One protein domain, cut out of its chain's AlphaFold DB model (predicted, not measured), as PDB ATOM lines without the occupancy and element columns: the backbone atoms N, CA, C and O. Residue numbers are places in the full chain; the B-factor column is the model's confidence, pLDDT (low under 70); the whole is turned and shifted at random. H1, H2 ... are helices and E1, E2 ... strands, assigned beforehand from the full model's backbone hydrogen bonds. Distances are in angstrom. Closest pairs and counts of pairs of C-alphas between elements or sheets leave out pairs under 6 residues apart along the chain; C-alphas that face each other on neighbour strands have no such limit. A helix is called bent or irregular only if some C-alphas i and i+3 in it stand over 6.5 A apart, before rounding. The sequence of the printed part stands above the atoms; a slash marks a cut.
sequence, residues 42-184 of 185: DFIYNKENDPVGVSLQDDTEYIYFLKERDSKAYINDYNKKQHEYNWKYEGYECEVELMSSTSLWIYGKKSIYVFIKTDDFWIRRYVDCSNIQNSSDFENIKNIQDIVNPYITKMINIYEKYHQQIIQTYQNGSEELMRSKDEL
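What this domain is: This is residues 42 to 184 of the 185 residues of an uncharacterized protein of Massilimicrobiota sp. An80 (UniProt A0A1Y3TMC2). One strongly twisted sheet of seven strands has a long, bent helix, H3, along one face, making two layers: arm H3a covers the part with E4, E5, E6 and E7, and arm H3b turns off to pack on E2, its residues 179 to 183 sticking out with Leu 184. The small helices H1 and H2 sit together at the far end from that tip. The printed part has 143 residues, with three named helices and seven named strands in the order E1 E2 E3 E4 E5 H1 E6 E7 H2 H3. The sheet runs E1 E2 E3 E7 E6 E5 E4, antiparallel throughout, and the class is mixed, helices and strands. The whole is compact, with a radius of gyration of the C-alphas of 16.5 A, and elongated, spanning 56 by 32 by 25 A.

Where its parts are: E1 is residues 42 to 45, beginning at C-alpha 42 (42.942, -29.555, -40.241), E2 is 51 to 57 and E3 is 62 to 66; these three form a meander, each strand the antiparallel neighbour of the one before. E7 is residues 122 to 128, 19.5 A long, E6 is 111 to 117, 20.0 A, E5 is 92 to 99, 22.6 A, and E4 is 81 to 89, 22.3 A. H1 is residues 100 to 103 and H2 is 135 to 138. H3, residues 141 to 183, was assigned as one helix by its hydrogen bonds but is bent, with C-alphas 161 and 164 8.3 A apart. H3a is residues 141 to 161, 28.4 A, and H3b is 164 to 183, 28.9 A, ending at C-alpha 183 (25.710, -21.241, -53.421). H3a is irregular, with C-alphas 147 and 150 7.2 A apart, and has a kink of 52 degrees near residue 148.

How they stand to each other: E1 and E4 are the edge strands. N to O pairs within hydrogen-bond range include N 44 and O 53, 2.9 A, in the hairpin E1 and E2; N 65 and O 54, 2.8 A, in the hairpin E2 and E3; N 66 and O 122, 2.8 A, between E3 and E7; N 123 and O 116, 2.8 A, in the hairpin E6 and E7; N 115 and O 95, 2.8 A, between E6 and E5; and N 96 and O 85, 2.8 A, in the hairpin E4 and E5. H3a is on the sheet; its closest C-alphas to E6 are Val 148 and Val 114, 7.4 A. H3b is on it too, at a height over the sheet of 8.5 A, over E2 and only just not over E1 and E3, with 6 C-alphas on E2 and 2 on each of those; the closest C-alphas of E2 and H3b are Pro 51 and Ser 174, 6.1 A. H3a and H3b are about perpendicular, only just, at 71 degrees. H1 and H2 touch, closest at the C-alphas of Ser 103 and Ser 135, 5.6 A. H2 and H3a only just touch, with 3 pairs of C-alphas within 8 A, and only at the corner, through residues 143 to 144 of H3a alone; the closest C-alphas are Asp 137 and Asn 143, 5.3 A. H1 is on the sheet and H2 is not on it. Every O i to N i+4 pair is within hydrogen-bond range in H3b, and 15 of 17 are in H3a; H1 and H2 are too short for such a pair.

The domain as a whole: The two C-alphas farthest apart are those of Ser 136 and Glu 183, 56.4 A. The printed part has no cut, and the long link is E3 to E4, residues 67 to 80. The mean pLDDT of the printed part is 82.3, with residues 71 to 80, 103 to 109 and 180 to 184 under 70.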
ATOM      1  N   ASP A  42      44.014 -28.809 -39.577       82.12
ATOM      2  CA  ASP A  42      42.942 -29.555 -40.241       82.12
ATOM      3  C   ASP A  42      41.589 -29.225 -39.592       82.12
ATOM      4  O   ASP A  42      41.498 -29.076 -38.373       82.12
ATOM      5  N   PHE A  43      40.515 -29.135 -40.376       82.19
ATOM      6  CA  PHE A  43      39.174 -28.885 -39.841       82.19
ATOM      7  C   PHE A  43      38.524 -30.134 -39.244       82.19
ATOM      8  O   PHE A  43      38.655 -31.247 -39.754       82.19
ATOM      9  N   ILE A  44      37.754 -29.923 -38.178       79.56
ATOM     10  CA  ILE A  44      36.992 -30.966 -37.495       79.56
ATOM     11  C   ILE A  44      35.504 -30.700 -37.707       79.56
ATOM     12  O   ILE A  44      35.023 -29.607 -37.406       79.56
ATOM     13  N   TYR A  45      34.767 -31.724 -38.136       77.75
ATOM     14  CA  TYR A  45      33.337 -31.641 -38.436       77.75
ATOM     15  C   TYR A  45      32.514 -32.597 -37.571       77.75
ATOM     16  O   TYR A  45      32.978 -33.680 -37.215       77.75
ATOM     17  N   ASN A  46      31.280 -32.217 -37.234       73.94
ATOM     18  CA  ASN A  46      30.318 -33.129 -36.613       73.94
ATOM     19  C   ASN A  46      29.653 -34.055 -37.662       73.94
ATOM     20  O   ASN A  46      29.929 -33.983 -38.857       73.94
ATOM     21  N   LYS A  47      28.731 -34.921 -37.214       71.75
ATOM     22  CA  LYS A  47      27.981 -35.848 -38.091       71.75
ATOM     23  C   LYS A  47      27.052 -35.149 -39.096       71.75
ATOM     24  O   LYS A  47      26.587 -35.795 -40.028       71.75
ATOM     25  N   GLU A  48      26.764 -33.871 -38.883       74.38
ATOM     26  CA  GLU A  48      25.919 -33.024 -39.733       74.38
ATOM     27  C   GLU A  48      26.770 -32.180 -40.707       74.38
ATOM     28  O   GLU A  48      26.236 -31.379 -41.470       74.38
ATOM     29  N   ASN A  49      28.091 -32.417 -40.749       72.75
ATOM     30  CA  ASN A  49      29.077 -31.673 -41.537       72.75
ATOM     31  C   ASN A  49      29.153 -30.182 -41.177       72.75
ATOM     32  O   ASN A  49      29.386 -29.335 -42.046       72.75
ATOM     33  N   ASP A  50      28.965 -29.856 -39.901       77.38
ATOM     34  CA  ASP A  50      29.227 -28.518 -39.382       77.38
ATOM     35  C   ASP A  50      30.601 -28.464 -38.712       77.38
ATOM     36  O   ASP A  50      30.981 -29.417 -38.016       77.38
ATOM     37  N   PRO A  51      31.364 -27.377 -38.921       81.56
ATOM     38  CA  PRO A  51      32.672 -27.210 -38.311       81.56
ATOM     39  C   PRO A  51      32.517 -27.071 -36.796       81.56
ATOM     40  O   PRO A  51      31.747 -26.257 -36.295       81.56
ATOM     41  N   VAL A  52      33.271 -27.874 -36.055       84.94
ATOM     42  CA  VAL A  52      33.230 -27.922 -34.586       84.94
ATOM     43  C   VAL A  52      34.595 -27.719 -33.937       84.94
ATOM     44  O   VAL A  52      34.711 -27.766 -32.709       84.94
ATOM     45  N   GLY A  53      35.630 -27.486 -34.740       88.12
ATOM     46  CA  GLY A  53      36.973 -27.202 -34.265       88.12
ATOM     47  C   GLY A  53      38.028 -27.344 -35.351       88.12
ATOM     48  O   GLY A  53      37.712 -27.530 -36.526       88.12
ATOM     49  N   VAL A  54      39.285 -27.298 -34.922       88.75
ATOM     50  CA  VAL A  54      40.463 -27.565 -35.756       88.75
ATOM     51  C   VAL A  54      41.435 -28.484 -35.018       88.75
ATOM     52  O   VAL A  54      41.434 -28.530 -33.787       88.75
ATOM     53  N   SER A  55      42.270 -29.223 -35.739       88.12
ATOM     54  CA  SER A  55      43.323 -30.062 -35.172       88.12
ATOM     55  C   SER A  55      44.697 -29.684 -35.695       88.12
ATOM     56  O   SER A  55      44.856 -29.316 -36.853       88.12
ATOM     57  N   LEU A  56      45.693 -29.828 -34.826       86.62
ATOM     58  CA  LEU A  56      47.107 -29.698 -35.145       86.62
ATOM     59  C   LEU A  56      47.778 -31.051 -34.930       86.62
ATOM     60  O   LEU A  56      47.697 -31.605 -33.830       86.62
ATOM     61  N   GLN A  57      48.457 -31.572 -35.947       83.75
ATOM     62  CA  GLN A  57      49.304 -32.751 -35.785       83.75
ATOM     63  C   GLN A  57      50.636 -32.340 -35.153       83.75
ATOM     64  O   GLN A  57      51.328 -31.469 -35.679       83.75
ATOM     65  N   ASP A  58      51.006 -32.964 -34.034       75.94
ATOM     66  CA  ASP A  58      52.364 -32.861 -33.497       75.94
ATOM     67  C   ASP A  58      53.161 -34.154 -33.718       75.94
ATOM     68  O   ASP A  58      52.649 -35.125 -34.271       75.94
ATOM     69  N   ASP A  59      54.422 -34.176 -33.277       75.69
ATOM     70  CA  ASP A  59      55.345 -35.309 -33.470       75.69
ATOM     71  C   ASP A  59      54.855 -36.656 -32.906       75.69
ATOM     72  O   ASP A  59      55.470 -37.692 -33.154       75.69
ATOM     73  N   THR A  60      53.803 -36.651 -32.089       71.38
ATOM     74  CA  THR A  60      53.297 -37.845 -31.411       71.38
ATOM     75  C   THR A  60      51.843 -38.132 -31.755       71.38
ATOM     76  O   THR A  60      51.542 -39.271 -32.080       71.38
ATOM     77  N   GLU A  61      50.954 -37.138 -31.692       81.00
ATOM     78  CA  GLU A  61      49.517 -37.299 -31.931       81.00
ATOM     79  C   GLU A  61      48.849 -35.952 -32.259       81.00
ATOM     80  O   GLU A  61      49.437 -34.879 -32.105       81.00
ATOM     81  N   TYR A  62      47.582 -36.000 -32.668       84.81
ATOM     82  CA  TYR A  62      46.776 -34.796 -32.870       84.81
ATOM     83  C   TYR A  62      46.376 -34.114 -31.550       84.81
ATOM     84  O   TYR A  62      45.957 -34.756 -30.579       84.81
ATOM     85  N   ILE A  63      46.439 -32.782 -31.552       88.56
ATOM     86  CA  ILE A  63      45.824 -31.901 -30.556       88.56
ATOM     87  C   ILE A  63      44.595 -31.269 -31.197       88.56
ATOM     88  O   ILE A  63      44.687 -30.683 -32.273       88.56
ATOM     89  N   TYR A  64      43.453 -31.374 -30.530       89.75
ATOM     90  CA  TYR A  64      42.174 -30.894 -31.042       89.75
ATOM     91  C   TYR A  64      41.747 -29.639 -30.281       89.75
ATOM     92  O   TYR A  64      41.769 -29.638 -29.053       89.75
ATOM     93  N   PHE A  65      41.319 -28.603 -30.997       91.69
ATOM     94  CA  PHE A  65      40.767 -27.357 -30.465       91.69
ATOM     95  C   PHE A  65      39.284 -27.297 -30.827       91.69
ATOM     96  O   PHE A  65      38.925 -27.007 -31.967       91.69
ATOM     97  N   LEU A  66      38.420 -27.634 -29.873       89.25
ATOM     98  CA  LEU A  66      36.994 -27.886 -30.092       89.25
ATOM     99  C   LEU A  66      36.139 -26.750 -29.527       89.25
ATOM    100  O   LEU A  66      36.414 -26.267 -28.432       89.25
ATOM    101  N   LYS A  67      35.075 -26.341 -30.225       88.38
ATOM    102  CA  LYS A  67      34.126 -25.338 -29.700       88.38
ATOM    103  C   LYS A  67      33.254 -25.862 -28.568       88.38
ATOM    104  O   LYS A  67      32.906 -25.111 -27.663       88.38
ATOM    105  N   GLU A  68      32.969 -27.154 -28.578       83.44
ATOM    106  CA  GLU A  68      32.278 -27.839 -27.496       83.44
ATOM    107  C   GLU A  68      33.111 -29.037 -27.050       83.44
ATOM    108  O   GLU A  68      33.749 -29.707 -27.864       83.44
ATOM    109  N   ARG A  69      33.091 -29.323 -25.744       80.75
ATOM    110  CA  ARG A  69      33.812 -30.460 -25.150       80.75
ATOM    111  C   ARG A  69      33.477 -31.770 -25.861       80.75
ATOM    112  O   ARG A  69      34.371 -32.544 -26.194       80.75
ATOM    113  N   ASP A  70      32.182 -31.969 -26.098       72.94
ATOM    114  CA  ASP A  70      31.615 -33.213 -26.605       72.94
ATOM    115  C   ASP A  70      31.264 -33.138 -28.099       72.94
ATOM    116  O   ASP A  70      30.436 -33.914 -28.588       72.94
ATOM    117  N   SER A  71      31.896 -32.223 -28.846       69.00
ATOM    118  CA  SER A  71      31.772 -32.147 -30.301       69.00
ATOM    119  C   SER A  71      32.043 -33.524 -30.918       69.00
ATOM    120  O   SER A  71      33.175 -34.007 -30.964       69.00
ATOM    121  N   LYS A  72      30.967 -34.176 -31.379       56.22
ATOM    122  CA  LYS A  72      30.871 -35.616 -31.691       56.22
ATOM    123  C   LYS A  72      31.753 -36.132 -32.827       56.22
ATOM    124  O   LYS A  72      31.603 -37.297 -33.184       56.22
ATOM    125  N   ALA A  73      32.628 -35.302 -33.392       52.88
ATOM    126  CA  ALA A  73      33.394 -35.602 -34.595       52.88
ATOM    127  C   ALA A  73      33.993 -37.011 -34.556       52.88
ATOM    128  O   ALA A  73      33.731 -37.799 -35.452       52.88
ATOM    129  N   TYR A  74      34.652 -37.383 -33.457       52.72
ATOM    130  CA  TYR A  74      35.120 -38.748 -33.207       52.72
ATOM    131  C   TYR A  74      35.236 -38.997 -31.698       52.72
ATOM    132  O   TYR A  74      36.308 -39.302 -31.162       52.72
ATOM    133  N   ILE A  75      34.131 -38.822 -30.968       53.16
ATOM    134  CA  ILE A  75      34.037 -39.418 -29.634       53.16
ATOM    135  C   ILE A  75      33.787 -40.893 -29.892       53.16
ATOM    136  O   ILE A  75      32.750 -41.272 -30.432       53.16
ATOM    137  N   ASN A  76      34.775 -41.727 -29.581       48.66
ATOM    138  CA  ASN A  76      34.561 -43.160 -29.518       48.66
ATOM    139  C   ASN A  76      33.495 -43.410 -28.438       48.66
ATOM    140  O   ASN A  76      33.834 -43.622 -27.275       48.66
ATOM    141  N   ASP A  77      32.221 -43.444 -28.847       47.31
ATOM    142  CA  ASP A  77      31.054 -43.886 -28.058       47.31
ATOM    143  C   ASP A  77      31.272 -45.297 -27.452       47.31
ATOM    144  O   ASP A  77      30.499 -45.773 -26.623       47.31
ATOM    145  N   TYR A  78      32.344 -45.981 -27.864       47.88
ATOM    146  CA  TYR A  78      32.731 -47.322 -27.450       47.88
ATOM    147  C   TYR A  78      33.525 -47.403 -26.148       47.88
ATOM    148  O   TYR A  78      33.565 -48.475 -25.539       47.88
ATOM    149  N   ASN A  79      34.142 -46.317 -25.684       58.06
ATOM    150  CA  ASN A  79      34.951 -46.383 -24.475       58.06
ATOM    151  C   ASN A  79      34.137 -45.853 -23.290       58.06
ATOM    152  O   ASN A  79      33.984 -44.651 -23.098       58.06
ATOM    153  N   LYS A  80      33.617 -46.765 -22.459       64.88
ATOM    154  CA  LYS A  80      33.002 -46.376 -21.185       64.88
ATOM    155  C   LYS A  80      34.054 -45.688 -20.315       64.88
ATOM    156  O   LYS A  80      35.040 -46.326 -19.924       64.88
ATOM    157  N   LYS A  81      33.819 -44.408 -20.027       74.31
ATOM    158  CA  LYS A  81      34.533 -43.616 -19.023       74.31
ATOM    159  C   LYS A  81      34.360 -44.269 -17.654       74.31
ATOM    160  O   LYS A  81      33.244 -44.631 -17.280       74.31
ATOM    161  N   GLN A  82      35.465 -44.455 -16.938       75.31
ATOM    162  CA  GLN A  82      35.461 -45.068 -15.611       75.31
ATOM    163  C   GLN A  82      35.662 -44.027 -14.513       75.31
ATOM    164  O   GLN A  82      34.911 -44.025 -13.541       75.31
ATOM    165  N   HIS A  83      36.643 -43.138 -14.680       82.81
ATOM    166  CA  HIS A  83      36.977 -42.098 -13.710       82.81
ATOM    167  C   HIS A  83      37.316 -40.778 -14.397       82.81
ATOM    168  O   HIS A  83      37.698 -40.746 -15.567       82.81
ATOM    169  N   GLU A  84      37.162 -39.699 -13.639       88.50
ATOM    170  CA  GLU A  84      37.466 -38.334 -14.045       88.50
ATOM    171  C   GLU A  84      38.260 -37.648 -12.936       88.50
ATOM    172  O   GLU A  84      37.917 -37.775 -11.757       88.50
ATOM    173  N   TYR A  85      39.314 -36.936 -13.319       91.44
ATOM    174  CA  TYR A  85      40.141 -36.148 -12.412       91.44
ATOM    175  C   TYR A  85      40.219 -34.719 -12.916       91.44
ATOM    176  O   TYR A  85      40.603 -34.504 -14.060       91.44
ATOM    177  N   ASN A  86      39.931 -33.760 -12.037       94.81
ATOM    178  CA  ASN A  86      39.885 -32.344 -12.389       94.81
ATOM    179  C   ASN A  86      40.786 -31.535 -11.455       94.81
ATOM    180  O   ASN A  86      40.787 -31.754 -10.240       94.81
ATOM    181  N   TRP A  87      41.560 -30.604 -12.010       96.12
ATOM    182  CA  TRP A  87      42.400 -29.680 -11.240       96.12
ATOM    183  C   TRP A  87      42.690 -28.399 -12.019       96.12
ATOM    184  O   TRP A  87      42.373 -28.284 -13.201       96.12
ATOM    185  N   LYS A  88      43.305 -27.422 -11.346       96.12
ATOM    186  CA  LYS A  88      43.856 -26.233 -12.000       96.12
ATOM    187  C   LYS A  88      45.357 -26.387 -12.205       96.12
ATOM    188  O   LYS A  88      46.062 -26.729 -11.256       96.12
ATOM    189  N   TYR A  89      45.836 -26.099 -13.410       95.00
ATOM    190  CA  TYR A  89      47.257 -26.069 -13.754       95.00
ATOM    191  C   TYR A  89      47.567 -24.720 -14.402       95.00
ATOM    192  O   TYR A  89      46.954 -24.371 -15.404       95.00
ATOM    193  N   GLU A  90      48.451 -23.929 -13.788       94.31
ATOM    194  CA  GLU A  90      48.831 -22.588 -14.282       94.31
ATOM    195  C   GLU A  90      47.633 -21.662 -14.586       94.31
ATOM    196  O   GLU A  90      47.674 -20.814 -15.466       94.31
ATOM    197  N   GLY A  91      46.542 -21.812 -13.825       94.00
ATOM    198  CA  GLY A  91      45.311 -21.030 -13.989       94.00
ATOM    199  C   GLY A  91      44.259 -21.668 -14.903       94.00
ATOM    200  O   GLY A  91      43.088 -21.317 -14.777       94.00
ATOM    201  N   TYR A  92      44.633 -22.653 -15.721       96.06
ATOM    202  CA  TYR A  92      43.722 -23.371 -16.612       96.06
ATOM    203  C   TYR A  92      42.976 -24.498 -15.891       96.06
ATOM    204  O   TYR A  92      43.555 -25.221 -15.076       96.06
ATOM    205  N   GLU A  93      41.693 -24.676 -16.210       97.00
ATOM    206  CA  GLU A  93      40.896 -25.823 -15.757       97.00
ATOM    207  C   GLU A  93      41.238 -27.044 -16.619       97.00
ATOM    208  O   GLU A  93      41.060 -27.022 -17.838       97.00
ATOM    209  N   CYS A  94      41.761 -28.090 -15.981       96.31
ATOM    210  CA  CYS A  94      42.191 -29.324 -16.625       96.31
ATOM    211  C   CYS A  94      41.321 -30.490 -16.160       96.31
ATOM    212  O   CYS A  94      41.058 -30.630 -14.962       96.31
ATOM    213  N   GLU A  95      40.939 -31.347 -17.101       93.94
ATOM    214  CA  GLU A  95      40.180 -32.567 -16.844       93.94
ATOM    215  C   GLU A  95      40.873 -33.759 -17.505       93.94
ATOM    216  O   GLU A  95      41.371 -33.669 -18.629       93.94
ATOM    217  N   VAL A  96      40.901 -34.897 -16.819       93.00
ATOM    218  CA  VAL A  96      41.426 -36.152 -17.356       93.00
ATOM    219  C   VAL A  96      40.396 -37.246 -17.224       93.00
ATOM    220  O   VAL A  96      39.912 -37.540 -16.131       93.00
ATOM    221  N   GLU A  97      40.106 -37.892 -18.346       90.25
ATOM    222  CA  GLU A  97      39.182 -39.011 -18.420       90.25
ATOM    223  C   GLU A  97      39.945 -40.324 -18.562       90.25
ATOM    224  O   GLU A  97      40.672 -40.555 -19.534       90.25
ATOM    225  N   LEU A  98      39.744 -41.205 -17.581       88.00
ATOM    226  CA  LEU A  98      40.228 -42.574 -17.636       88.00
ATOM    227  C   LEU A  98      39.200 -43.468 -18.315       88.00
ATOM    228  O   LEU A  98      38.064 -43.617 -17.843       88.00
ATOM    229  N   MET A  99      39.629 -44.140 -19.377       82.50
ATOM    230  CA  MET A  99      38.821 -45.169 -20.023       82.50
ATOM    231  C   MET A  99      38.890 -46.469 -19.219       82.50
ATOM    232  O   MET A  99      39.900 -46.780 -18.594       82.50
ATOM    233  N   SER A 100      37.821 -47.261 -19.261       76.56
ATOM    234  CA  SER A 100      37.747 -48.539 -18.533       76.56
ATOM    235  C   SER A 100      38.862 -49.540 -18.869       76.56
ATOM    236  O   SER A 100      39.252 -50.329 -18.015       76.56
ATOM    237  N   SER A 101      39.422 -49.508 -20.080       74.56
ATOM    238  CA  SER A 101      40.570 -50.350 -20.455       74.56
ATOM    239  C   SER A 101      41.911 -49.869 -19.891       74.56
ATOM    240  O   SER A 101      42.910 -50.565 -20.012       74.56
ATOM    241  N   THR A 102      41.955 -48.675 -19.301       77.38
ATOM    242  CA  THR A 102      43.185 -48.046 -18.806       77.38
ATOM    243  C   THR A 102      43.460 -48.404 -17.359       77.38
ATOM    244  O   THR A 102      44.578 -48.765 -17.000       77.38
ATOM    245  N   SER A 103      42.415 -48.351 -16.542       68.25
ATOM    246  CA  SER A 103      42.387 -48.785 -15.141       68.25
ATOM    247  C   SER A 103      42.460 -50.309 -14.995       68.25
ATOM    248  O   SER A 103      42.985 -50.820 -14.007       68.25
ATOM    249  N   LEU A 104      41.931 -51.052 -15.970       61.59
ATOM    250  CA  LEU A 104      41.950 -52.509 -16.002       61.59
ATOM    251  C   LEU A 104      43.120 -52.977 -16.880       61.59
ATOM    252  O   LEU A 104      43.252 -52.535 -18.010       61.59
ATOM    253  N   TRP A 105      43.940 -53.938 -16.442       63.06
ATOM    254  CA  TRP A 105      45.021 -54.528 -17.267       63.06
ATOM    255  C   TRP A 105      44.520 -55.371 -18.457       63.06
ATOM    256  O   TRP A 105      45.223 -56.235 -18.982       63.06
ATOM    257  N   ILE A 106      43.274 -55.182 -18.869       52.59
ATOM    258  CA  ILE A 106      42.607 -56.033 -19.835       52.59
ATOM    259  C   ILE A 106      42.865 -55.449 -21.228       52.59
ATOM    260  O   ILE A 106      42.629 -54.273 -21.485       52.59
ATOM    261  N   TYR A 107      43.356 -56.292 -22.136       56.53
ATOM    262  CA  TYR A 107      43.594 -55.981 -23.554       56.53
ATOM    263  C   TYR A 107      44.720 -54.984 -23.873       56.53
ATOM    264  O   TYR A 107      44.845 -54.588 -25.029       56.53
ATOM    265  N   GLY A 108      45.558 -54.602 -22.904       59.72
ATOM    266  CA  GLY A 108      46.795 -53.839 -23.143       59.72
ATOM    267  C   GLY A 108      46.617 -52.415 -23.690       59.72
ATOM    268  O   GLY A 108      47.608 -51.716 -23.853       59.72
ATOM    269  N   LYS A 109      45.382 -51.967 -23.949       68.81
ATOM    270  CA  LYS A 109      45.070 -50.619 -24.434       68.81
ATOM    271  C   LYS A 109      44.847 -49.680 -23.256       68.81
ATOM    272  O   LYS A 109      43.717 -49.523 -22.790       68.81
ATOM    273  N   LYS A 110      45.931 -49.064 -22.790       82.88
ATOM    274  CA  LYS A 110      45.901 -48.080 -21.706       82.88
ATOM    275  C   LYS A 110      45.974 -46.691 -22.309       82.88
ATOM    276  O   LYS A 110      46.961 -46.351 -22.944       82.88
ATOM    277  N   SER A 111      44.937 -45.893 -22.115       85.12
ATOM    278  CA  SER A 111      44.870 -44.552 -22.683       85.12
ATOM    279  C   SER A 111      44.017 -43.591 -21.880       85.12
ATOM    280  O   SER A 111      42.993 -43.974 -21.310       85.12
ATOM    281  N   ILE A 112      44.371 -42.321 -21.919       89.19
ATOM    282  CA  ILE A 112      43.622 -41.270 -21.235       89.19
ATOM    283  C   ILE A 112      43.356 -40.120 -22.194       89.19
ATOM    284  O   ILE A 112      44.129 -39.883 -23.125       89.19
ATOM    285  N   TYR A 113      42.255 -39.416 -21.963       90.19
ATOM    286  CA  TYR A 113      42.000 -38.147 -22.629       90.19
ATOM    287  C   TYR A 113      42.273 -37.015 -21.658       90.19
ATOM    288  O   TYR A 113      41.768 -37.022 -20.538       90.19
ATOM    289  N   VAL A 114      43.081 -36.060 -22.103       93.12
ATOM    290  CA  VAL A 114      43.390 -34.835 -21.373       93.12
ATOM    291  C   VAL A 114      42.641 -33.695 -22.037       93.12
ATOM    292  O   VAL A 114      42.682 -33.555 -23.263       93.12
ATOM    293  N   PHE A 115      41.982 -32.885 -21.221       94.62
ATOM    294  CA  PHE A 115      41.227 -31.719 -21.634       94.62
ATOM    295  C   PHE A 115      41.720 -30.485 -20.887       94.62
ATOM    296  O   PHE A 115      41.977 -30.541 -19.685       94.62
ATOM    297  N   ILE A 116      41.818 -29.370 -21.601       96.31
ATOM    298  CA  ILE A 116      42.079 -28.047 -21.038       96.31
ATOM    299  C   ILE A 116      40.981 -27.124 -21.535       96.31
ATOM    300  O   ILE A 116      40.749 -27.021 -22.741       96.31
ATOM    301  N   LYS A 117      40.308 -26.455 -20.610       95.50
ATOM    302  CA  LYS A 117      39.299 -25.460 -20.945       95.50
ATOM    303  C   LYS A 117      39.948 -24.087 -21.087       95.50
ATOM    304  O   LYS A 117      40.662 -23.640 -20.187       95.50
ATOM    305  N   THR A 118      39.670 -23.419 -22.200       94.19
ATOM    306  CA  THR A 118      40.009 -22.013 -22.438       94.19
ATOM    307  C   THR A 118      38.733 -21.207 -22.681       94.19
ATOM    308  O   THR A 118      37.630 -21.759 -22.662       94.19
ATOM    309  N   ASP A 119      38.872 -19.898 -22.895       90.88
ATOM    310  CA  ASP A 119      37.733 -19.026 -23.204       90.88
ATOM    311  C   ASP A 119      37.110 -19.346 -24.575       90.88
ATOM    312  O   ASP A 119      35.898 -19.225 -24.752       90.88
ATOM    313  N   ASP A 120      37.923 -19.805 -25.532       92.00
ATOM    314  CA  ASP A 120      37.509 -20.000 -26.925       92.00
ATOM    315  C   ASP A 120      37.305 -21.460 -27.328       92.00
ATOM    316  O   ASP A 120      36.619 -21.722 -28.327       92.00
ATOM    317  N   PHE A 121      37.943 -22.394 -26.611       92.31
ATOM    318  CA  PHE A 121      37.999 -23.803 -26.979       92.31
ATOM    319  C   PHE A 121      38.117 -24.741 -25.773       92.31
ATOM    320  O   PHE A 121      38.624 -24.407 -24.704       92.31
ATOM    321  N   TRP A 122      37.735 -25.990 -26.013       93.31
ATOM    322  CA  TRP A 122      38.235 -27.153 -25.301       93.31
ATOM    323  C   TRP A 122      39.410 -27.736 -26.076       93.31
ATOM    324  O   TRP A 122      39.255 -28.192 -27.209       93.31
ATOM    325  N   ILE A 123      40.588 -27.739 -25.464       93.88
ATOM    326  CA  ILE A 123      41.769 -28.383 -26.030       93.88
ATOM    327  C   ILE A 123      41.774 -29.830 -25.562       93.88
ATOM    328  O   ILE A 123      41.802 -30.085 -24.362       93.88
ATOM    329  N   ARG A 124      41.774 -30.782 -26.489       91.56
ATOM    330  CA  ARG A 124      41.766 -32.218 -26.198       91.56
ATOM    331  C   ARG A 124      43.005 -32.885 -26.763       91.56
ATOM    332  O   ARG A 124      43.412 -32.621 -27.895       91.56
ATOM    333  N   ARG A 125      43.537 -33.843 -26.011       89.62
ATOM    334  CA  ARG A 125      44.603 -34.730 -26.468       89.62
ATOM    335  C   ARG A 125      44.394 -36.161 -25.984       89.62
ATOM    336  O   ARG A 125      43.981 -36.389 -24.850       89.62
ATOM    337  N   TYR A 126      44.703 -37.122 -26.850       88.38
ATOM    338  CA  TYR A 126      44.858 -38.525 -26.478       88.38
ATOM    339  C   TYR A 126      46.281 -38.780 -25.973       88.38
ATOM    340  O   TYR A 126      47.250 -38.342 -26.592       88.38
ATOM    341  N   VAL A 127      46.408 -39.509 -24.869       89.00
ATOM    342  CA  VAL A 127      47.700 -39.947 -24.339       89.00
ATOM    343  C   VAL A 127      47.712 -41.468 -24.276       89.00
ATOM    344  O   VAL A 127      46.883 -42.081 -23.596       89.00
ATOM    345  N   ASP A 128      48.663 -42.069 -24.993       86.81
ATOM    346  CA  ASP A 128      48.953 -43.495 -24.899       86.81
ATOM    347  C   ASP A 128      49.712 -43.785 -23.600       86.81
ATOM    348  O   ASP A 128      50.818 -43.297 -23.367       86.81
ATOM    349  N   CYS A 129      49.108 -44.604 -22.751       87.00
ATOM    350  CA  CYS A 129      49.659 -45.044 -21.480       87.00
ATOM    351  C   CYS A 129      50.050 -46.527 -21.507       87.00
ATOM    352  O   CYS A 129      50.237 -47.128 -20.450       87.00
ATOM    353  N   SER A 130      50.173 -47.149 -22.684       84.94
ATOM    354  CA  SER A 130      50.478 -48.583 -22.819       84.94
ATOM    355  C   SER A 130      51.810 -48.984 -22.174       84.94
ATOM    356  O   SER A 130      51.960 -50.114 -21.715       84.94
ATOM    357  N   ASN A 131      52.752 -48.042 -22.061       85.12
ATOM    358  CA  ASN A 131      54.040 -48.244 -21.389       85.12
ATOM    359  C   ASN A 131      53.944 -48.261 -19.852       85.12
ATOM    360  O   ASN A 131      54.885 -48.689 -19.185       85.12
ATOM    361  N   ILE A 132      52.826 -47.807 -19.279       86.00
ATOM    362  CA  ILE A 132      52.611 -47.825 -17.831       86.00
ATOM    363  C   ILE A 132      52.305 -49.253 -17.419       86.00
ATOM    364  O   ILE A 132      51.367 -49.875 -17.917       86.00
ATOM    365  N   GLN A 133      53.101 -49.785 -16.499       82.62
ATOM    366  CA  GLN A 133      52.908 -51.141 -16.011       82.62
ATOM    367  C   GLN A 133      51.795 -51.140 -14.964       82.62
ATOM    368  O   GLN A 133      50.732 -51.680 -15.243       82.62
ATOM    369  N   ASN A 134      51.951 -50.447 -13.838       83.12
ATOM    370  CA  ASN A 134      51.066 -50.596 -12.682       83.12
ATOM    371  C   ASN A 134      49.694 -49.924 -12.857       83.12
ATOM    372  O   ASN A 134      49.601 -48.734 -13.135       83.12
ATOM    373  N   SER A 135      48.604 -50.659 -12.607       80.19
ATOM    374  CA  SER A 135      47.249 -50.068 -12.592       80.19
ATOM    375  C   SER A 135      47.028 -49.102 -11.433       80.19
ATOM    376  O   SER A 135      46.200 -48.205 -11.552       80.19
ATOM    377  N   SER A 136      47.779 -49.252 -10.337       82.81
ATOM    378  CA  SER A 136      47.723 -48.350  -9.181       82.81
ATOM    379  C   SER A 136      48.119 -46.914  -9.522       82.81
ATOM    380  O   SER A 136      47.753 -45.978  -8.811       82.81
ATOM    381  N   ASP A 137      48.834 -46.714 -10.631       84.06
ATOM    382  CA  ASP A 137      49.189 -45.382 -11.124       84.06
ATOM    383  C   ASP A 137      47.945 -44.598 -11.577       84.06
ATOM    384  O   ASP A 137      47.969 -43.372 -11.631       84.06
ATOM    385  N   PHE A 138      46.823 -45.292 -11.802       87.69
ATOM    386  CA  PHE A 138      45.539 -44.701 -12.164       87.69
ATOM    387  C   PHE A 138      44.540 -44.601 -11.002       87.69
ATOM    388  O   PHE A 138      43.398 -44.206 -11.216       87.69
ATOM    389  N   GLU A 139      44.931 -44.971  -9.780       83.75
ATOM    390  CA  GLU A 139      44.018 -44.989  -8.627       83.75
ATOM    391  C   GLU A 139      43.954 -43.640  -7.895       83.75
ATOM    392  O   GLU A 139      42.951 -43.337  -7.248       83.75
ATOM    393  N   ASN A 140      44.997 -42.805  -7.995       87.38
ATOM    394  CA  ASN A 140      45.053 -41.516  -7.304       87.38
ATOM    395  C   ASN A 140      45.471 -40.355  -8.216       87.38
ATOM    396  O   ASN A 140      46.236 -40.513  -9.163       87.38
ATOM    397  N   ILE A 141      44.989 -39.160  -7.867       91.12
ATOM    398  CA  ILE A 141      45.159 -37.944  -8.669       91.12
ATOM    399  C   ILE A 141      46.618 -37.506  -8.826       91.12
ATOM    400  O   ILE A 141      46.967 -36.966  -9.867       91.12
ATOM    401  N   LYS A 142      47.480 -37.742  -7.829       93.12
ATOM    402  CA  LYS A 142      48.882 -37.311  -7.892       93.12
ATOM    403  C   LYS A 142      49.634 -38.070  -8.984       93.12
ATOM    404  O   LYS A 142      50.304 -37.454  -9.800       93.12
ATOM    405  N   ASN A 143      49.459 -39.387  -9.038       91.88
ATOM    406  CA  ASN A 143      50.074 -40.214 -10.072       91.88
ATOM    407  C   ASN A 143      49.554 -39.831 -11.467       91.88
ATOM    408  O   ASN A 143      50.338 -39.703 -12.403       91.88
ATOM    409  N   ILE A 144      48.249 -39.561 -11.594       92.31
ATOM    410  CA  ILE A 144      47.662 -39.051 -12.841       92.31
ATOM    411  C   ILE A 144      48.294 -37.721 -13.252       92.31
ATOM    412  O   ILE A 144      48.693 -37.573 -14.405       92.31
ATOM    413  N   GLN A 145      48.424 -36.771 -12.324       94.19
ATOM    414  CA  GLN A 145      49.077 -35.488 -12.577       94.19
ATOM    415  C   GLN A 145      50.521 -35.675 -13.052       94.19
ATOM    416  O   GLN A 145      50.905 -35.077 -14.053       94.19
ATOM    417  N   ASP A 146      51.297 -36.542 -12.401       93.44
ATOM    418  CA  ASP A 146      52.681 -36.825 -12.796       93.44
ATOM    419  C   ASP A 146      52.767 -37.392 -14.229       93.44
ATOM    420  O   ASP A 146      53.682 -37.047 -14.978       93.44
ATOM    421  N   ILE A 147      51.784 -38.201 -14.646       91.62
ATOM    422  CA  ILE A 147      51.686 -38.741 -16.010       91.62
ATOM    423  C   ILE A 147      51.318 -37.649 -17.025       91.62
ATOM    424  O   ILE A 147      51.919 -37.584 -18.098       91.62
ATOM    425  N   VAL A 148      50.316 -36.811 -16.730       93.38
ATOM    426  CA  VAL A 148      49.718 -35.923 -17.744       93.38
ATOM    427  C   VAL A 148      50.262 -34.505 -17.781       93.38
ATOM    428  O   VAL A 148      50.154 -33.861 -18.825       93.38
ATOM    429  N   ASN A 149      50.853 -34.000 -16.697       94.62
ATOM    430  CA  ASN A 149      51.327 -32.617 -16.634       94.62
ATOM    431  C   ASN A 149      52.291 -32.259 -17.783       94.62
ATOM    432  O   ASN A 149      52.098 -31.197 -18.370       94.62
ATOM    433  N   PRO A 150      53.240 -33.122 -18.212       92.88
ATOM    434  CA  PRO A 150      54.079 -32.821 -19.377       92.88
ATOM    435  C   PRO A 150      53.277 -32.572 -20.665       92.88
ATOM    436  O   PRO A 150      53.639 -31.717 -21.477       92.88
ATOM    437  N   TYR A 151      52.167 -33.293 -20.850       93.75
ATOM    438  CA  TYR A 151      51.274 -33.120 -21.997       93.75
ATOM    439  C   TYR A 151      50.440 -31.843 -21.869       93.75
ATOM    440  O   TYR A 151      50.290 -31.129 -22.859       93.75
ATOM    441  N   ILE A 152      49.967 -31.523 -20.659       94.69
ATOM    442  CA  ILE A 152      49.256 -30.271 -20.360       94.69
ATOM    443  C   ILE A 152      50.151 -29.068 -20.664       94.69
ATOM    444  O   ILE A 152      49.752 -28.201 -21.436       94.69
ATOM    445  N   THR A 153      51.388 -29.051 -20.157       94.50
ATOM    446  CA  THR A 153      52.361 -27.985 -20.442       94.50
ATOM    447  C   THR A 153      52.567 -27.810 -21.947       94.50
ATOM    448  O   THR A 153      52.571 -26.691 -22.455       94.50
ATOM    449  N   LYS A 154      52.701 -28.914 -22.698       92.06
ATOM    450  CA  LYS A 154      52.863 -28.852 -24.158       92.06
ATOM    451  C   LYS A 154      51.624 -28.271 -24.849       92.06
ATOM    452  O   LYS A 154      51.771 -27.444 -25.745       92.06
ATOM    453  N   MET A 155      50.423 -28.686 -24.440       93.25
ATOM    454  CA  MET A 155      49.160 -28.179 -24.986       93.25
ATOM    455  C   MET A 155      48.992 -26.676 -24.730       93.25
ATOM    456  O   MET A 155      48.641 -25.956 -25.661       93.25
ATOM    457  N   ILE A 156      49.301 -26.205 -23.517       94.19
ATOM    458  CA  ILE A 156      49.259 -24.777 -23.160       94.19
ATOM    459  C   ILE A 156      50.244 -23.985 -24.022       94.19
ATOM    460  O   ILE A 156      49.837 -23.036 -24.683       94.19
ATOM    461  N   ASN A 157      51.504 -24.419 -24.116       92.38
ATOM    462  CA  ASN A 157      52.518 -23.727 -24.922       92.38
ATOM    463  C   ASN A 157      52.127 -23.614 -26.404       92.38
ATOM    464  O   ASN A 157      52.389 -22.599 -27.047       92.38
ATOM    465  N   ILE A 158      51.519 -24.664 -26.966       90.69
ATOM    466  CA  ILE A 158      51.025 -24.651 -28.348       90.69
ATOM    467  C   ILE A 158      49.855 -23.681 -28.479       90.69
ATOM    468  O   ILE A 158      49.850 -22.872 -29.404       90.69
ATOM    469  N   TYR A 159      48.893 -23.736 -27.557       91.94
ATOM    470  CA  TYR A 159      47.776 -22.804 -27.554       91.94
ATOM    471  C   TYR A 159      48.271 -21.365 -27.474       91.94
ATOM    472  O   TYR A 159      48.001 -20.603 -28.383       91.94
ATOM    473  N   GLU A 160      49.079 -21.002 -26.483       91.19
ATOM    474  CA  GLU A 160      49.578 -19.632 -26.319       91.19
ATOM    475  C   GLU A 160      50.362 -19.138 -27.541       91.19
ATOM    476  O   GLU A 160      50.211 -17.989 -27.956       91.19
ATOM    477  N   LYS A 161      51.154 -20.016 -28.171       90.38
ATOM    478  CA  LYS A 161      51.918 -19.679 -29.377       90.38
ATOM    479  C   LYS A 161      51.036 -19.456 -30.608       90.38
ATOM    480  O   LYS A 161      51.338 -18.570 -31.405       90.38
ATOM    481  N   TYR A 162      49.993 -20.266 -30.790       88.31
ATOM    482  CA  TYR A 162      49.194 -20.310 -32.022       88.31
ATOM    483  C   TYR A 162      47.749 -19.824 -31.846       88.31
ATOM    484  O   TYR A 162      46.964 -19.884 -32.785       88.31
ATOM    485  N   HIS A 163      47.381 -19.317 -30.672       90.44
ATOM    486  CA  HIS A 163      46.004 -19.026 -30.270       90.44
ATOM    487  C   HIS A 163      45.239 -18.173 -31.291       90.44
ATOM    488  O   HIS A 163      44.154 -18.548 -31.732       90.44
ATOM    489  N   GLN A 164      45.828 -17.051 -31.710       90.19
ATOM    490  CA  GLN A 164      45.199 -16.147 -32.676       90.19
ATOM    491  C   GLN A 164      45.023 -16.801 -34.050       90.19
ATOM    492  O   GLN A 164      43.994 -16.618 -34.693       90.19
ATOM    493  N   GLN A 165      45.998 -17.607 -34.468       87.31
ATOM    494  CA  GLN A 165      45.938 -18.344 -35.724       87.31
ATOM    495  C   GLN A 165      44.839 -19.414 -35.683       87.31
ATOM    496  O   GLN A 165      44.034 -19.488 -36.600       87.31
ATOM    497  N   ILE A 166      44.731 -20.172 -34.586       89.12
ATOM    498  CA  ILE A 166      43.681 -21.183 -34.378       89.12
ATOM    499  C   ILE A 166      42.284 -20.557 -34.495       89.12
ATOM    500  O   ILE A 166      41.416 -21.105 -35.177       89.12
ATOM    501  N   ILE A 167      42.065 -19.403 -33.847       90.25
ATOM    502  CA  ILE A 167      40.792 -18.672 -33.922       90.25
ATOM    503  C   ILE A 167      40.488 -18.263 -35.360       90.25
ATOM    504  O   ILE A 167      39.388 -18.530 -35.844       90.25
ATOM    505  N   GLN A 168      41.450 -17.628 -36.031       88.25
ATOM    506  CA  GLN A 168      41.266 -17.122 -37.391       88.25
ATOM    507  C   GLN A 168      41.011 -18.251 -38.381       88.25
ATOM    508  O   GLN A 168      40.064 -18.160 -39.159       88.25
ATOM    509  N   THR A 169      41.797 -19.327 -38.317       85.44
ATOM    510  CA  THR A 169      41.601 -20.503 -39.163       85.44
ATOM    511  C   THR A 169      40.191 -21.044 -38.976       85.44
ATOM    512  O   THR A 169      39.464 -21.130 -39.959       85.44
ATOM    513  N   TYR A 170      39.755 -21.296 -37.734       88.00
ATOM    514  CA  TYR A 170      38.399 -21.779 -37.456       88.00
ATOM    515  C   TYR A 170      37.306 -20.844 -38.005       88.00
ATOM    516  O   TYR A 170      36.376 -21.313 -38.657       88.00
ATOM    517  N   GLN A 171      37.402 -19.535 -37.745       87.38
ATOM    518  CA  GLN A 171      36.395 -18.554 -38.170       87.38
ATOM    519  C   GLN A 171      36.309 -18.453 -39.696       87.38
ATOM    520  O   GLN A 171      35.223 -18.597 -40.252       87.38
ATOM    521  N   ASN A 172      37.449 -18.270 -40.366       80.81
ATOM    522  CA  ASN A 172      37.501 -18.074 -41.811       80.81
ATOM    523  C   ASN A 172      36.973 -19.297 -42.561       80.81
ATOM    524  O   ASN A 172      36.091 -19.160 -43.409       80.81
ATOM    525  N   GLY A 173      37.453 -20.497 -42.219       75.50
ATOM    526  CA  GLY A 173      36.970 -21.698 -42.899       75.50
ATOM    527  C   GLY A 173      35.517 -22.015 -42.548       75.50
ATOM    528  O   GLY A 173      34.771 -22.451 -43.420       75.50
ATOM    529  N   SER A 174      35.048 -21.715 -41.328       81.56
ATOM    530  CA  SER A 174      33.620 -21.844 -41.001       81.56
ATOM    531  C   SER A 174      32.742 -20.936 -41.866       81.56
ATOM    532  O   SER A 174      31.678 -21.371 -42.305       81.56
ATOM    533  N   GLU A 175      33.148 -19.690 -42.111       81.38
ATOM    534  CA  GLU A 175      32.404 -18.770 -42.978       81.38
ATOM    535  C   GLU A 175      32.420 -19.214 -44.445       81.38
ATOM    536  O   GLU A 175      31.381 -19.180 -45.109       81.38
ATOM    537  N   GLU A 176      33.577 -19.648 -44.947       74.81
ATOM    538  CA  GLU A 176      33.737 -20.148 -46.316       74.81
ATOM    539  C   GLU A 176      32.828 -21.356 -46.587       74.81
ATOM    540  O   GLU A 176      32.094 -21.386 -47.579       74.81
ATOM    541  N   LEU A 177      32.788 -22.306 -45.651       73.12
ATOM    542  CA  LEU A 177      31.915 -23.477 -45.727       73.12
ATOM    543  C   LEU A 177      30.436 -23.096 -45.797       73.12
ATOM    544  O   LEU A 177      29.704 -23.638 -46.624       73.12
ATOM    545  N   MET A 178      29.988 -22.161 -44.958       71.75
ATOM    546  CA  MET A 178      28.588 -21.726 -44.954       71.75
ATOM    547  C   MET A 178      28.200 -21.068 -46.282       71.75
ATOM    548  O   MET A 178      27.160 -21.410 -46.840       71.75
ATOM    549  N   ARG A 179      29.066 -20.217 -46.851       73.50
ATOM    550  CA  ARG A 179      28.825 -19.612 -48.176       73.50
ATOM    551  C   ARG A 179      28.723 -20.661 -49.281       73.50
ATOM    552  O   ARG A 179      27.828 -20.582 -50.113       73.50
ATOM    553  N   SER A 180      29.590 -21.675 -49.260       63.88
ATOM    554  CA  SER A 180      29.552 -22.753 -50.257       63.88
ATOM    555  C   SER A 180      28.266 -23.590 -50.197       63.88
ATOM    556  O   SER A 180      27.783 -24.043 -51.232       63.88
ATOM    557  N   LYS A 181      27.681 -23.775 -49.002       61.84
ATOM    558  CA  LYS A 181      26.391 -24.462 -48.833       61.84
ATOM    559  C   LYS A 181      25.242 -23.643 -49.434       61.84
ATOM    560  O   LYS A 181      24.358 -24.232 -50.051       61.84
ATOM    561  N   ASP A 182      25.281 -22.318 -49.298       58.09
ATOM    562  CA  ASP A 182      24.255 -21.411 -49.831       58.09
ATOM    563  C   ASP A 182      24.322 -21.261 -51.363       58.09
ATOM    564  O   ASP A 182      23.290 -21.114 -52.014       58.09
ATOM    565  N   GLU A 183      25.516 -21.334 -51.961       50.88
ATOM    566  CA  GLU A 183      25.710 -21.241 -53.421       50.88
ATOM    567  C   GLU A 183      25.364 -22.536 -54.185       50.88
ATOM    568  O   GLU A 183      25.280 -22.531 -55.414       50.88
ATOM    569  N   LEU A 184      25.146 -23.646 -53.472       50.22
ATOM    570  CA  LEU A 184      24.737 -24.942 -54.031       50.22
ATOM    571  C   LEU A 184      23.205 -25.142 -54.079       50.22
ATOM    572  O   LEU A 184      22.757 -26.241 -54.424       50.22
TER     573      LEU A 184